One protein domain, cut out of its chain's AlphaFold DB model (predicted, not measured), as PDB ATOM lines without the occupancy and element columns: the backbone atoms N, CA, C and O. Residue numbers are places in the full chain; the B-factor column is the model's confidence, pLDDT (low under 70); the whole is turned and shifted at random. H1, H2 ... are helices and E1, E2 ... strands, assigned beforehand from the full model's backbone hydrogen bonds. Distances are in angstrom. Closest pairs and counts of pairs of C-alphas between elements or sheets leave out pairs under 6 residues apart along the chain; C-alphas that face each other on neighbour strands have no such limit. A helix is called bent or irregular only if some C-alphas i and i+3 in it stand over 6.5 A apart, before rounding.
ATOM      1  N   THR A  71     284.036 293.097  73.005       56.38
ATOM      2  CA  THR A  71     283.215 291.912  73.270       56.38
ATOM      3  C   THR A  71     283.171 290.973  72.070       56.38
ATOM      4  O   THR A  71     283.244 289.763  72.261       56.38
ATOM      5  N   ASP A  72     283.166 291.508  70.840       56.47
ATOM      6  CA  ASP A  72     283.158 290.661  69.648       56.47
ATOM      7  C   ASP A  72     284.433 289.830  69.530       56.47
ATOM      8  O   ASP A  72     284.375 288.661  69.158       56.47
ATOM      9  N   PHE A  73     285.569 290.447  69.864       56.75
ATOM     10  CA  PHE A  73     286.881 289.807  69.872       56.75
ATOM     11  C   PHE A  73     286.973 288.695  70.919       56.75
ATOM     12  O   PHE A  73     287.516 287.627  70.648       56.75
ATOM     13  N   LEU A  74     286.429 288.934  72.114       60.00
ATOM     14  CA  LEU A  74     286.421 287.942  73.186       60.00
ATOM     15  C   LEU A  74     285.560 286.731  72.817       60.00
ATOM     16  O   LEU A  74     285.992 285.603  73.032       60.00
ATOM     17  N   GLU A  75     284.409 286.949  72.183       62.16
ATOM     18  CA  GLU A  75     283.553 285.866  71.690       62.16
ATOM     19  C   GLU A  75     284.233 285.005  70.613       62.16
ATOM     20  O   GLU A  75     284.109 283.782  70.663       62.16
ATOM     21  N   GLU A  76     285.012 285.602  69.702       61.69
ATOM     22  CA  GLU A  76     285.819 284.851  68.717       61.69
ATOM     23  C   GLU A  76     286.906 283.991  69.383       61.69
ATOM     24  O   GLU A  76     287.202 282.890  68.927       61.69
ATOM     25  N   LEU A  77     287.466 284.452  70.506       61.88
ATOM     26  CA  LEU A  77     288.416 283.687  71.320       61.88
ATOM     27  C   LEU A  77     287.738 282.639  72.224       61.88
ATOM     28  O   LEU A  77     288.410 281.994  73.035       61.88
ATOM     29  N   GLY A  78     286.415 282.478  72.125       66.12
ATOM     30  CA  GLY A  78     285.643 281.555  72.955       66.12
ATOM     31  C   GLY A  78     285.460 282.031  74.397       66.12
ATOM     32  O   GLY A  78     285.254 281.207  75.289       66.12
ATOM     33  N   PHE A  79     285.557 283.338  74.646       66.31
ATOM     34  CA  PHE A  79     285.228 283.974  75.918       66.31
ATOM     35  C   PHE A  79     283.877 284.670  75.836       66.31
ATOM     36  O   PHE A  79     283.502 285.259  74.829       66.31
ATOM     37  N   THR A  80     283.142 284.655  76.933       71.56
ATOM     38  CA  THR A  80     281.876 285.368  77.045       71.56
ATOM     39  C   THR A  80     281.763 285.968  78.442       71.56
ATOM     40  O   THR A  80     282.408 285.508  79.389       71.56
ATOM     41  N   LEU A  81     281.007 287.054  78.561       70.06
ATOM     42  CA  LEU A  81     280.801 287.722  79.838       70.06
ATOM     43  C   LEU A  81     279.817 286.895  80.670       70.06
ATOM     44  O   LEU A  81     278.651 286.772  80.298       70.06
ATOM     45  N   ASP A  82     280.256 286.373  81.815       72.06
ATOM     46  CA  ASP A  82     279.309 285.885  82.811       72.06
ATOM     47  C   ASP A  82     278.777 287.096  83.575       72.06
ATOM     48  O   ASP A  82     279.406 287.591  84.512       72.06
ATOM     49  N   VAL A  83     277.579 287.548  83.192       70.50
ATOM     50  CA  VAL A  83     276.881 288.703  83.788       70.50
ATOM     51  C   VAL A  83     276.746 288.555  85.308       70.50
ATOM     52  O   VAL A  83     276.596 289.531  86.037       70.50
ATOM     53  N   ASN A  84     276.830 287.326  85.811       67.31
ATOM     54  CA  ASN A  84     276.603 287.007  87.209       67.31
ATOM     55  C   ASN A  84     277.880 286.837  88.027       67.31
ATOM     56  O   ASN A  84     277.806 286.859  89.252       67.31
ATOM     57  N   ALA A  85     279.009 286.556  87.378       67.94
ATOM     58  CA  ALA A  85     280.319 286.619  88.021       67.94
ATOM     59  C   ALA A  85     280.926 288.024  87.887       67.94
ATOM     60  O   ALA A  85     281.735 288.415  88.718       67.94
ATOM     61  N   GLY A  86     280.500 288.786  86.874       67.44
ATOM     62  CA  GLY A  86     281.109 290.065  86.515       67.44
ATOM     63  C   GLY A  86     282.433 289.908  85.762       67.44
ATOM     64  O   GLY A  86     283.112 290.905  85.544       67.44
ATOM     65  N   ASP A  87     282.772 288.685  85.346       70.19
ATOM     66  CA  ASP A  87     284.051 288.323  84.738       70.19
ATOM     67  C   ASP A  87     283.863 287.646  83.375       70.19
ATOM     68  O   ASP A  87     282.826 287.040  83.079       70.19
ATOM     69  N   PHE A  88     284.899 287.723  82.538       68.69
ATOM     70  CA  PHE A  88     284.963 286.989  81.276       68.69
ATOM     71  C   PHE A  88     285.407 285.551  81.521       68.69
ATOM     72  O   PHE A  88     286.493 285.292  82.038       68.69
ATOM     73  N   VAL A  89     284.572 284.604  81.106       74.06
ATOM     74  CA  VAL A  89     284.798 283.170  81.287       74.06
ATOM     75  C   VAL A  89     284.799 282.503  79.916       74.06
ATOM     76  O   VAL A  89     284.088 282.930  79.007       74.06
ATOM     77  N   LYS A  90     285.600 281.447  79.738       74.62
ATOM     78  CA  LYS A  90     285.508 280.623  78.525       74.62
ATOM     79  C   LYS A  90     284.112 280.013  78.417       74.62
ATOM     80  O   LYS A  90     283.595 279.501  79.407       74.62
ATOM     81  N   THR A  91     283.550 279.978  77.215       72.94
ATOM     82  CA  THR A  91     282.216 279.425  76.922       72.94
ATOM     83  C   THR A  91     282.045 277.985  77.430       72.94
ATOM     84  O   THR A  91     280.952 277.564  77.798       72.94
ATOM     85  N   GLU A  92     283.133 277.219  77.485       74.75
ATOM     86  CA  GLU A  92     283.175 275.837  77.983       74.75
ATOM     87  C   GLU A  92     283.139 275.718  79.508       74.75
ATOM     88  O   GLU A  92     282.677 274.710  80.032       74.75
ATOM     89  N   ASN A  93     283.590 276.752  80.217       75.50
ATOM     90  CA  ASN A  93     283.699 276.761  81.673       75.50
ATOM     91  C   ASN A  93     282.454 277.343  82.353       75.50
ATOM     92  O   ASN A  93     282.405 277.419  83.583       75.50
ATOM     93  N   ILE A  94     281.447 277.769  81.584       76.50
ATOM     94  CA  ILE A  94     280.165 278.180  82.149       76.50
ATOM     95  C   ILE A  94     279.439 276.929  82.623       76.50
ATOM     96  O   ILE A  94     279.112 276.048  81.833       76.50
ATOM     97  N   LEU A  95     279.184 276.874  83.926       75.81
ATOM     98  CA  LEU A  95     278.432 275.801  84.559       75.81
ATOM     99  C   LEU A  95     276.974 276.210  84.751       75.81
ATOM    100  O   LEU A  95     276.664 277.359  85.081       75.81
ATOM    101  N   GLU A  96     276.081 275.237  84.589       78.38
ATOM    102  CA  GLU A  96     274.680 275.388  84.963       78.38
ATOM    103  C   GLU A  96     274.586 275.565  86.483       78.38
ATOM    104  O   GLU A  96     275.137 274.779  87.260       78.38
ATOM    105  N   ARG A  97     273.918 276.633  86.928       79.25
ATOM    106  CA  ARG A  97     273.772 276.928  88.356       79.25
ATOM    107  C   ARG A  97     272.429 276.393  88.843       79.25
ATOM    108  O   ARG A  97     271.388 276.789  88.337       79.25
ATOM    109  N   ALA A  98     272.442 275.550  89.877       70.38
ATOM    110  CA  ALA A  98     271.244 274.868  90.385       70.38
ATOM    111  C   ALA A  98     270.131 275.805  90.905       70.38
ATOM    112  O   ALA A  98     268.977 275.404  91.013       70.38
ATOM    113  N   ASN A  99     270.458 277.058  91.234       75.44
ATOM    114  CA  ASN A  99     269.484 278.071  91.646       75.44
ATOM    115  C   ASN A  99     268.728 278.710  90.469       75.44
ATOM    116  O   ASN A  99     267.802 279.489  90.694       75.44
ATOM    117  N   ARG A 100     269.118 278.416  89.226       76.00
ATOM    118  CA  ARG A 100     268.543 278.993  88.014       76.00
ATOM    119  C   ARG A 100     267.719 277.960  87.290       76.00
ATOM    120  O   ARG A 100     268.231 276.933  86.862       76.00
ATOM    121  N   THR A 101     266.445 278.266  87.126       78.69
ATOM    122  CA  THR A 101     265.500 277.381  86.463       78.69
ATOM    123  C   THR A 101     264.946 278.069  85.229       78.69
ATOM    124  O   THR A 101     264.550 279.238  85.262       78.69
ATOM    125  N   ILE A 102     264.957 277.328  84.124       82.25
ATOM    126  CA  ILE A 102     264.290 277.684  82.878       82.25
ATOM    127  C   ILE A 102     263.119 276.717  82.744       82.25
ATOM    128  O   ILE A 102     263.309 275.506  82.698       82.25
ATOM    129  N   VAL A 103     261.902 277.247  82.718       83.69
ATOM    130  CA  VAL A 103     260.672 276.465  82.583       83.69
ATOM    131  C   VAL A 103     259.951 276.927  81.327       83.69
ATOM    132  O   VAL A 103     259.880 278.119  81.043       83.69
ATOM    133  N   THR A 104     259.413 275.998  80.549       81.69
ATOM    134  CA  THR A 104     258.543 276.322  79.413       81.69
ATOM    135  C   THR A 104     257.103 276.457  79.890       81.69
ATOM    136  O   THR A 104     256.551 275.501  80.433       81.69
ATOM    137  N   ASP A 105     256.490 277.613  79.657       77.69
ATOM    138  CA  ASP A 105     255.081 277.886  79.946       77.69
ATOM    139  C   ASP A 105     254.329 278.137  78.638       77.69
ATOM    140  O   ASP A 105     254.640 279.119  77.967       77.69
ATOM    141  N   ALA A 106     253.376 277.252  78.307       67.00
ATOM    142  CA  ALA A 106     252.426 277.211  77.177       67.00
ATOM    143  C   ALA A 106     252.944 277.588  75.764       67.00
ATOM    144  O   ALA A 106     252.731 276.831  74.820       67.00
ATOM    145  N   TYR A 107     253.617 278.730  75.611       70.00
ATOM    146  CA  TYR A 107     254.147 279.296  74.367       70.00
ATOM    147  C   TYR A 107     255.514 280.003  74.508       70.00
ATOM    148  O   TYR A 107     256.014 280.530  73.518       70.00
ATOM    149  N   ARG A 108     256.124 280.064  75.703       80.75
ATOM    150  CA  ARG A 108     257.371 280.815  75.955       80.75
ATOM    151  C   ARG A 108     258.248 280.189  77.040       80.75
ATOM    152  O   ARG A 108     257.789 279.379  77.842       80.75
ATOM    153  N   PHE A 109     259.504 280.610  77.095       83.31
ATOM    154  CA  PHE A 109     260.413 280.308  78.194       83.31
ATOM    155  C   PHE A 109     260.241 281.323  79.324       83.31
ATOM    156  O   PHE A 109     260.145 282.532  79.100       83.31
ATOM    157  N   VAL A 110     260.216 280.809  80.548       84.75
ATOM    158  CA  VAL A 110     260.163 281.569  81.790       84.75
ATOM    159  C   VAL A 110     261.417 281.247  82.590       84.75
ATOM    160  O   VAL A 110     261.668 280.083  82.900       84.75
ATOM    161  N   CYS A 111     262.212 282.265  82.916       84.12
ATOM    162  CA  CYS A 111     263.424 282.104  83.724       84.12
ATOM    163  C   CYS A 111     263.305 282.914  85.012       84.12
ATOM    164  O   CYS A 111     262.774 284.020  85.009       84.12
ATOM    165  N   ASN A 112     263.846 282.401  86.112       82.56
ATOM    166  CA  ASN A 112     263.918 283.112  87.398       82.56
ATOM    167  C   ASN A 112     265.136 284.056  87.522       82.56
ATOM    168  O   ASN A 112     265.505 284.474  88.616       82.56
ATOM    169  N   HIS A 113     265.815 284.326  86.411       78.94
ATOM    170  CA  HIS A 113     267.018 285.146  86.318       78.94
ATOM    171  C   HIS A 113     267.068 285.802  84.933       78.94
ATOM    172  O   HIS A 113     266.307 285.419  84.043       78.94
ATOM    173  N   ILE A 114     267.968 286.769  84.747       79.81
ATOM    174  CA  ILE A 114     268.236 287.354  83.430       79.81
ATOM    175  C   ILE A 114     269.038 286.324  82.616       79.81
ATOM    176  O   ILE A 114     270.166 286.010  83.011       79.81
ATOM    177  N   PRO A 115     268.482 285.760  81.527       75.88
ATOM    178  CA  PRO A 115     269.208 284.808  80.695       75.88
ATOM    179  C   PRO A 115     270.407 285.495  80.031       75.88
ATOM    180  O   PRO A 115     270.355 286.677  79.694       75.88
ATOM    181  N   GLN A 116     271.488 284.742  79.834       77.38
ATOM    182  CA  GLN A 116     272.695 285.211  79.152       77.38
ATOM    183  C   GLN A 116     273.023 284.309  77.964       77.38
ATOM    184  O   GLN A 116     272.705 283.114  77.972       77.38
ATOM    185  N   LEU A 117     273.672 284.882  76.952       73.94
ATOM    186  CA  LEU A 117     274.188 284.107  75.829       73.94
ATOM    187  C   LEU A 117     275.187 283.065  76.342       73.94
ATOM    188  O   LEU A 117     275.877 283.278  77.338       73.94
ATOM    189  N   ASN A 118     275.227 281.915  75.676       77.00
ATOM    190  CA  ASN A 118     276.053 280.761  76.019       77.00
ATOM    191  C   ASN A 118     275.761 280.085  77.369       77.00
ATOM    192  O   ASN A 118     276.486 279.163  77.745       77.00
ATOM    193  N   TYR A 119     274.704 280.476  78.090       80.56
ATOM    194  CA  TYR A 119     274.301 279.749  79.292       80.56
ATOM    195  C   TYR A 119     273.916 278.300  78.934       80.56
ATOM    196  O   TYR A 119     273.107 278.103  78.017       80.56
ATOM    197  N   PRO A 120     274.483 277.288  79.613       79.62
ATOM    198  CA  PRO A 120     274.137 275.893  79.383       79.62
ATOM    199  C   PRO A 120     272.790 275.554  80.032       79.62
ATOM    200  O   PRO A 120     272.549 275.866  81.195       79.62
ATOM    201  N   TYR A 121     271.926 274.878  79.282       79.62
ATOM    202  CA  TYR A 121     270.658 274.336  79.759       79.62
ATOM    203  C   TYR A 121     270.351 273.020  79.042       79.62
ATOM    204  O   TYR A 121     270.324 272.974  77.809       79.62
ATOM    205  N   ASN A 122     270.119 271.942  79.799       78.44
ATOM    206  CA  ASN A 122     269.820 270.605  79.260       78.44
ATOM    207  C   ASN A 122     270.796 270.143  78.155       78.44
ATOM    208  O   ASN A 122     270.391 269.565  77.146       78.44
ATOM    209  N   GLY A 123     272.092 270.429  78.323       75.38
ATOM    210  CA  GLY A 123     273.136 270.046  77.366       75.38
ATOM    211  C   GLY A 123     273.182 270.874  76.074       75.38
ATOM    212  O   GLY A 123     273.954 270.537  75.183       75.38
ATOM    213  N   LYS A 124     272.392 271.948  75.969       82.00
ATOM    214  CA  LYS A 124     272.430 272.920  74.865       82.00
ATOM    215  C   LYS A 124     272.804 274.307  75.375       82.00
ATOM    216  O   LYS A 124     272.671 274.580  76.567       82.00
ATOM    217  N   ARG A 125     273.253 275.197  74.491       81.50
ATOM    218  CA  ARG A 125     273.617 276.582  74.844       81.50
ATOM    219  C   ARG A 125     272.613 277.577  74.289       81.50
ATOM    220  O   ARG A 125     272.156 277.420  73.164       81.50
ATOM    221  N   ILE A 126     272.301 278.619  75.056       80.94
ATOM    222  CA  ILE A 126     271.455 279.720  74.575       80.94
ATOM    223  C   ILE A 126     272.223 280.546  73.534       80.94
ATOM    224  O   ILE A 126     273.291 281.073  73.835       80.94
ATOM    225  N   VAL A 127     271.666 280.698  72.333       80.44
ATOM    226  CA  VAL A 127     272.270 281.466  71.222       80.44
ATOM    227  C   VAL A 127     271.505 282.729  70.852       80.44
ATOM    228  O   VAL A 127     272.068 283.628  70.237       80.44
ATOM    229  N   ALA A 128     270.231 282.820  71.229       77.06
ATOM    230  CA  ALA A 128     269.443 284.034  71.064       77.06
ATOM    231  C   ALA A 128     268.432 284.160  72.200       77.06
ATOM    232  O   ALA A 128     267.892 283.159  72.681       77.06
ATOM    233  N   ILE A 129     268.190 285.402  72.607       82.88
ATOM    234  CA  ILE A 129     267.291 285.783  73.693       82.88
ATOM    235  C   ILE A 129     266.421 286.914  73.165       82.88
ATOM    236  O   ILE A 129     266.948 287.917  72.692       82.88
ATOM    237  N   ASP A 130     265.109 286.748  73.260       82.38
ATOM    238  CA  ASP A 130     264.139 287.786  72.922       82.38
ATOM    239  C   ASP A 130     263.011 287.775  73.955       82.38
ATOM    240  O   ASP A 130     262.395 286.738  74.194       82.38
ATOM    241  N   GLY A 131     262.764 288.898  74.617       83.62
ATOM    242  CA  GLY A 131     261.723 289.019  75.633       83.62
ATOM    243  C   GLY A 131     262.070 289.994  76.744       83.62
ATOM    244  O   GLY A 131     263.103 290.660  76.717       83.62
ATOM    245  N   ASP A 132     261.201 290.027  77.751       79.81
ATOM    246  CA  ASP A 132     261.243 291.035  78.804       79.81
ATOM    247  C   ASP A 132     261.546 290.416  80.169       79.81
ATOM    248  O   ASP A 132     261.034 289.351  80.537       79.81
ATOM    249  N   TYR A 133     262.371 291.124  80.943       81.94
ATOM    250  CA  TYR A 133     262.614 290.825  82.350       81.94
ATOM    251  C   TYR A 133     261.754 291.723  83.236       81.94
ATOM    252  O   TYR A 133     261.911 292.943  83.252       81.94
ATOM    253  N   ASP A 134     260.853 291.112  83.998       81.19
ATOM    254  CA  ASP A 134     260.014 291.814  84.957       81.19
ATOM    255  C   ASP A 134     260.743 291.933  86.303       81.19
ATOM    256  O   ASP A 134     260.938 290.950  87.021       81.19
ATOM    257  N   LEU A 135     261.126 293.164  86.655       78.31
ATOM    258  CA  LEU A 135     261.819 293.494  87.903       78.31
ATOM    259  C   LEU A 135     260.961 293.252  89.155       78.31
ATOM    260  O   LEU A 135     261.517 293.001  90.223       78.31
ATOM    261  N   ALA A 136     259.630 293.324  89.048       79.38
ATOM    262  CA  ALA A 136     258.732 293.152  90.188       79.38
ATOM    263  C   ALA A 136     258.560 291.673  90.550       79.38
ATOM    264  O   ALA A 136     258.551 291.316  91.727       79.38
ATOM    265  N   THR A 137     258.446 290.809  89.540       80.12
ATOM    266  CA  THR A 137     258.317 289.357  89.741       80.12
ATOM    267  C   THR A 137     259.653 288.620  89.695       80.12
ATOM    268  O   THR A 137     259.693 287.436  90.015       80.12
ATOM    269  N   GLN A 138     260.740 289.304  89.320       79.19
ATOM    270  CA  GLN A 138     262.071 288.733  89.082       79.19
ATOM    271  C   GLN A 138     262.058 287.594  88.051       79.19
ATOM    272  O   GLN A 138     262.882 286.678  88.105       79.19
ATOM    273  N   THR A 139     261.124 287.649  87.095       83.12
ATOM    274  CA  THR A 139     260.976 286.626  86.056       83.12
ATOM    275  C   THR A 139     261.238 287.190  84.668       83.12
ATOM    276  O   THR A 139     260.694 288.220  84.278       83.12
ATOM    277  N   PHE A 140     262.059 286.482  83.897       83.81
ATOM    278  CA  PHE A 140     262.165 286.661  82.456       83.81
ATOM    279  C   PHE A 140     261.048 285.885  81.772       83.81
ATOM    280  O   PHE A 140     260.811 284.726  82.120       83.81
ATOM    281  N   LYS A 141     260.399 286.486  80.777       84.62
ATOM    282  CA  LYS A 141     259.390 285.830  79.941       84.62
ATOM    283  C   LYS A 141     259.691 286.140  78.479       84.62
ATOM    284  O   LYS A 141     259.587 287.291  78.066       84.62
ATOM    285  N   GLY A 142     260.013 285.118  77.692       85.38
ATOM    286  CA  GLY A 142     260.428 285.333  76.308       85.38
ATOM    287  C   GLY A 142     260.739 284.069  75.516       85.38
ATOM    288  O   GLY A 142     260.499 282.947  75.958       85.38
ATOM    289  N   SER A 143     261.284 284.270  74.327       82.62
ATOM    290  CA  SER A 143     261.793 283.242  73.430       82.62
ATOM    291  C   SER A 143     263.292 283.048  73.657       82.62
ATOM    292  O   SER A 143     264.069 284.000  73.638       82.62
ATOM    293  N   LEU A 144     263.706 281.796  73.847       82.12
ATOM    294  CA  LEU A 144     265.109 281.393  73.920       82.12
ATOM    295  C   LEU A 144     265.393 280.419  72.780       82.12
ATOM    296  O   LEU A 144     264.627 279.480  72.558       82.12
ATOM    297  N   SER A 145     266.495 280.638  72.069       81.38
ATOM    298  CA  SER A 145     266.988 279.712  71.045       81.38
ATOM    299  C   SER A 145     268.221 278.981  71.549       81.38
ATOM    300  O   SER A 145     269.062 279.582  72.217       81.38
ATOM    301  N   PHE A 146     268.333 277.700  71.200       81.94
ATOM    302  CA  PHE A 146     269.391 276.815  71.677       81.94
ATOM    303  C   PHE A 146     270.184 276.217  70.513       81.94
ATOM    304  O   PHE A 146     269.585 275.867  69.493       81.94
ATOM    305  N   GLN A 147     271.496 276.054  70.696       76.06
ATOM    306  CA  GLN A 147     272.403 275.317  69.810       76.06
ATOM    307  C   GLN A 147     273.058 274.155  70.555       76.06
ATOM    308  O   GLN A 147     273.362 274.316  71.763       76.06
TER     309      GLN A 147
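AT A GLANCE: This is residues 71 to 147 of the 147 residues of an uncharacterized protein of Vibrio parahaemolyticus (UniProt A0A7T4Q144). A strongly twisted sheet of four strands, with the long, bent hairpin E5 and E6 on one side of it, makes the larger part; a small hairpin, E1 and E2, with the short helix H1 makes the other end of the longest axis. The long stretch of residues 112 to 123 runs through the middle between these two parts. The printed part has 77 residues, in the order H1 E1 E2 E3 E4 E5 E6, and is mostly strand; the sheets, E3 E4 E6 E5 and E1 E2, are antiparallel. It is compact, with a radius of gyration of the C-alphas of 12.6 A and spans of 36 by 25 by 23 A.

HOW THE PARTS SIT: The closest C-alphas of H1, residues 71 to 76, and E1, residues 79 to 82, are those of Leu 74 and Thr 80, 6.5 A apart. In H1 every O i to N i+4 pair is within hydrogen-bond range. E1 forms a hairpin with E2, residues 87 to 90, with N 80 and O 89 at 2.9 A; H1 and E2 are near each other. E3, residues 102 to 105, forms a hairpin with E4, residues 108 to 111, with N 103 and O 110 at 2.9 A. E5, residues 124 to 134, bends by 77 degrees at residue 128, and its hairpin partner E6, residues 139 to 146, by 70 degrees at residue 142; N 143 and O 130 are 2.7 A apart. E4 and E6 are antiparallel, with N 109 and O 142 at 2.8 A. E3 and E5 are the edge strands. E1 and E2 are apart from E3, E4, E5 and E6.

IN THESE COORDINATES: H1 begins at C-alpha 71 (283.215, 291.912, 73.270). E5 measures 24.8 A from first to last C-alpha. E6 measures 19.3 A and ends at C-alpha 146 (269.391, 276.815, 71.677).

THE WHOLE: The C-alphas of Phe 73 and Ala 106, the two farthest apart, are 37.4 A apart. The printed part has no cut. The links E2 to E3 and E4 to E5 are long. The pLDDT is under 70 at residues 71 to 79, 84 to 86, 88 and 106.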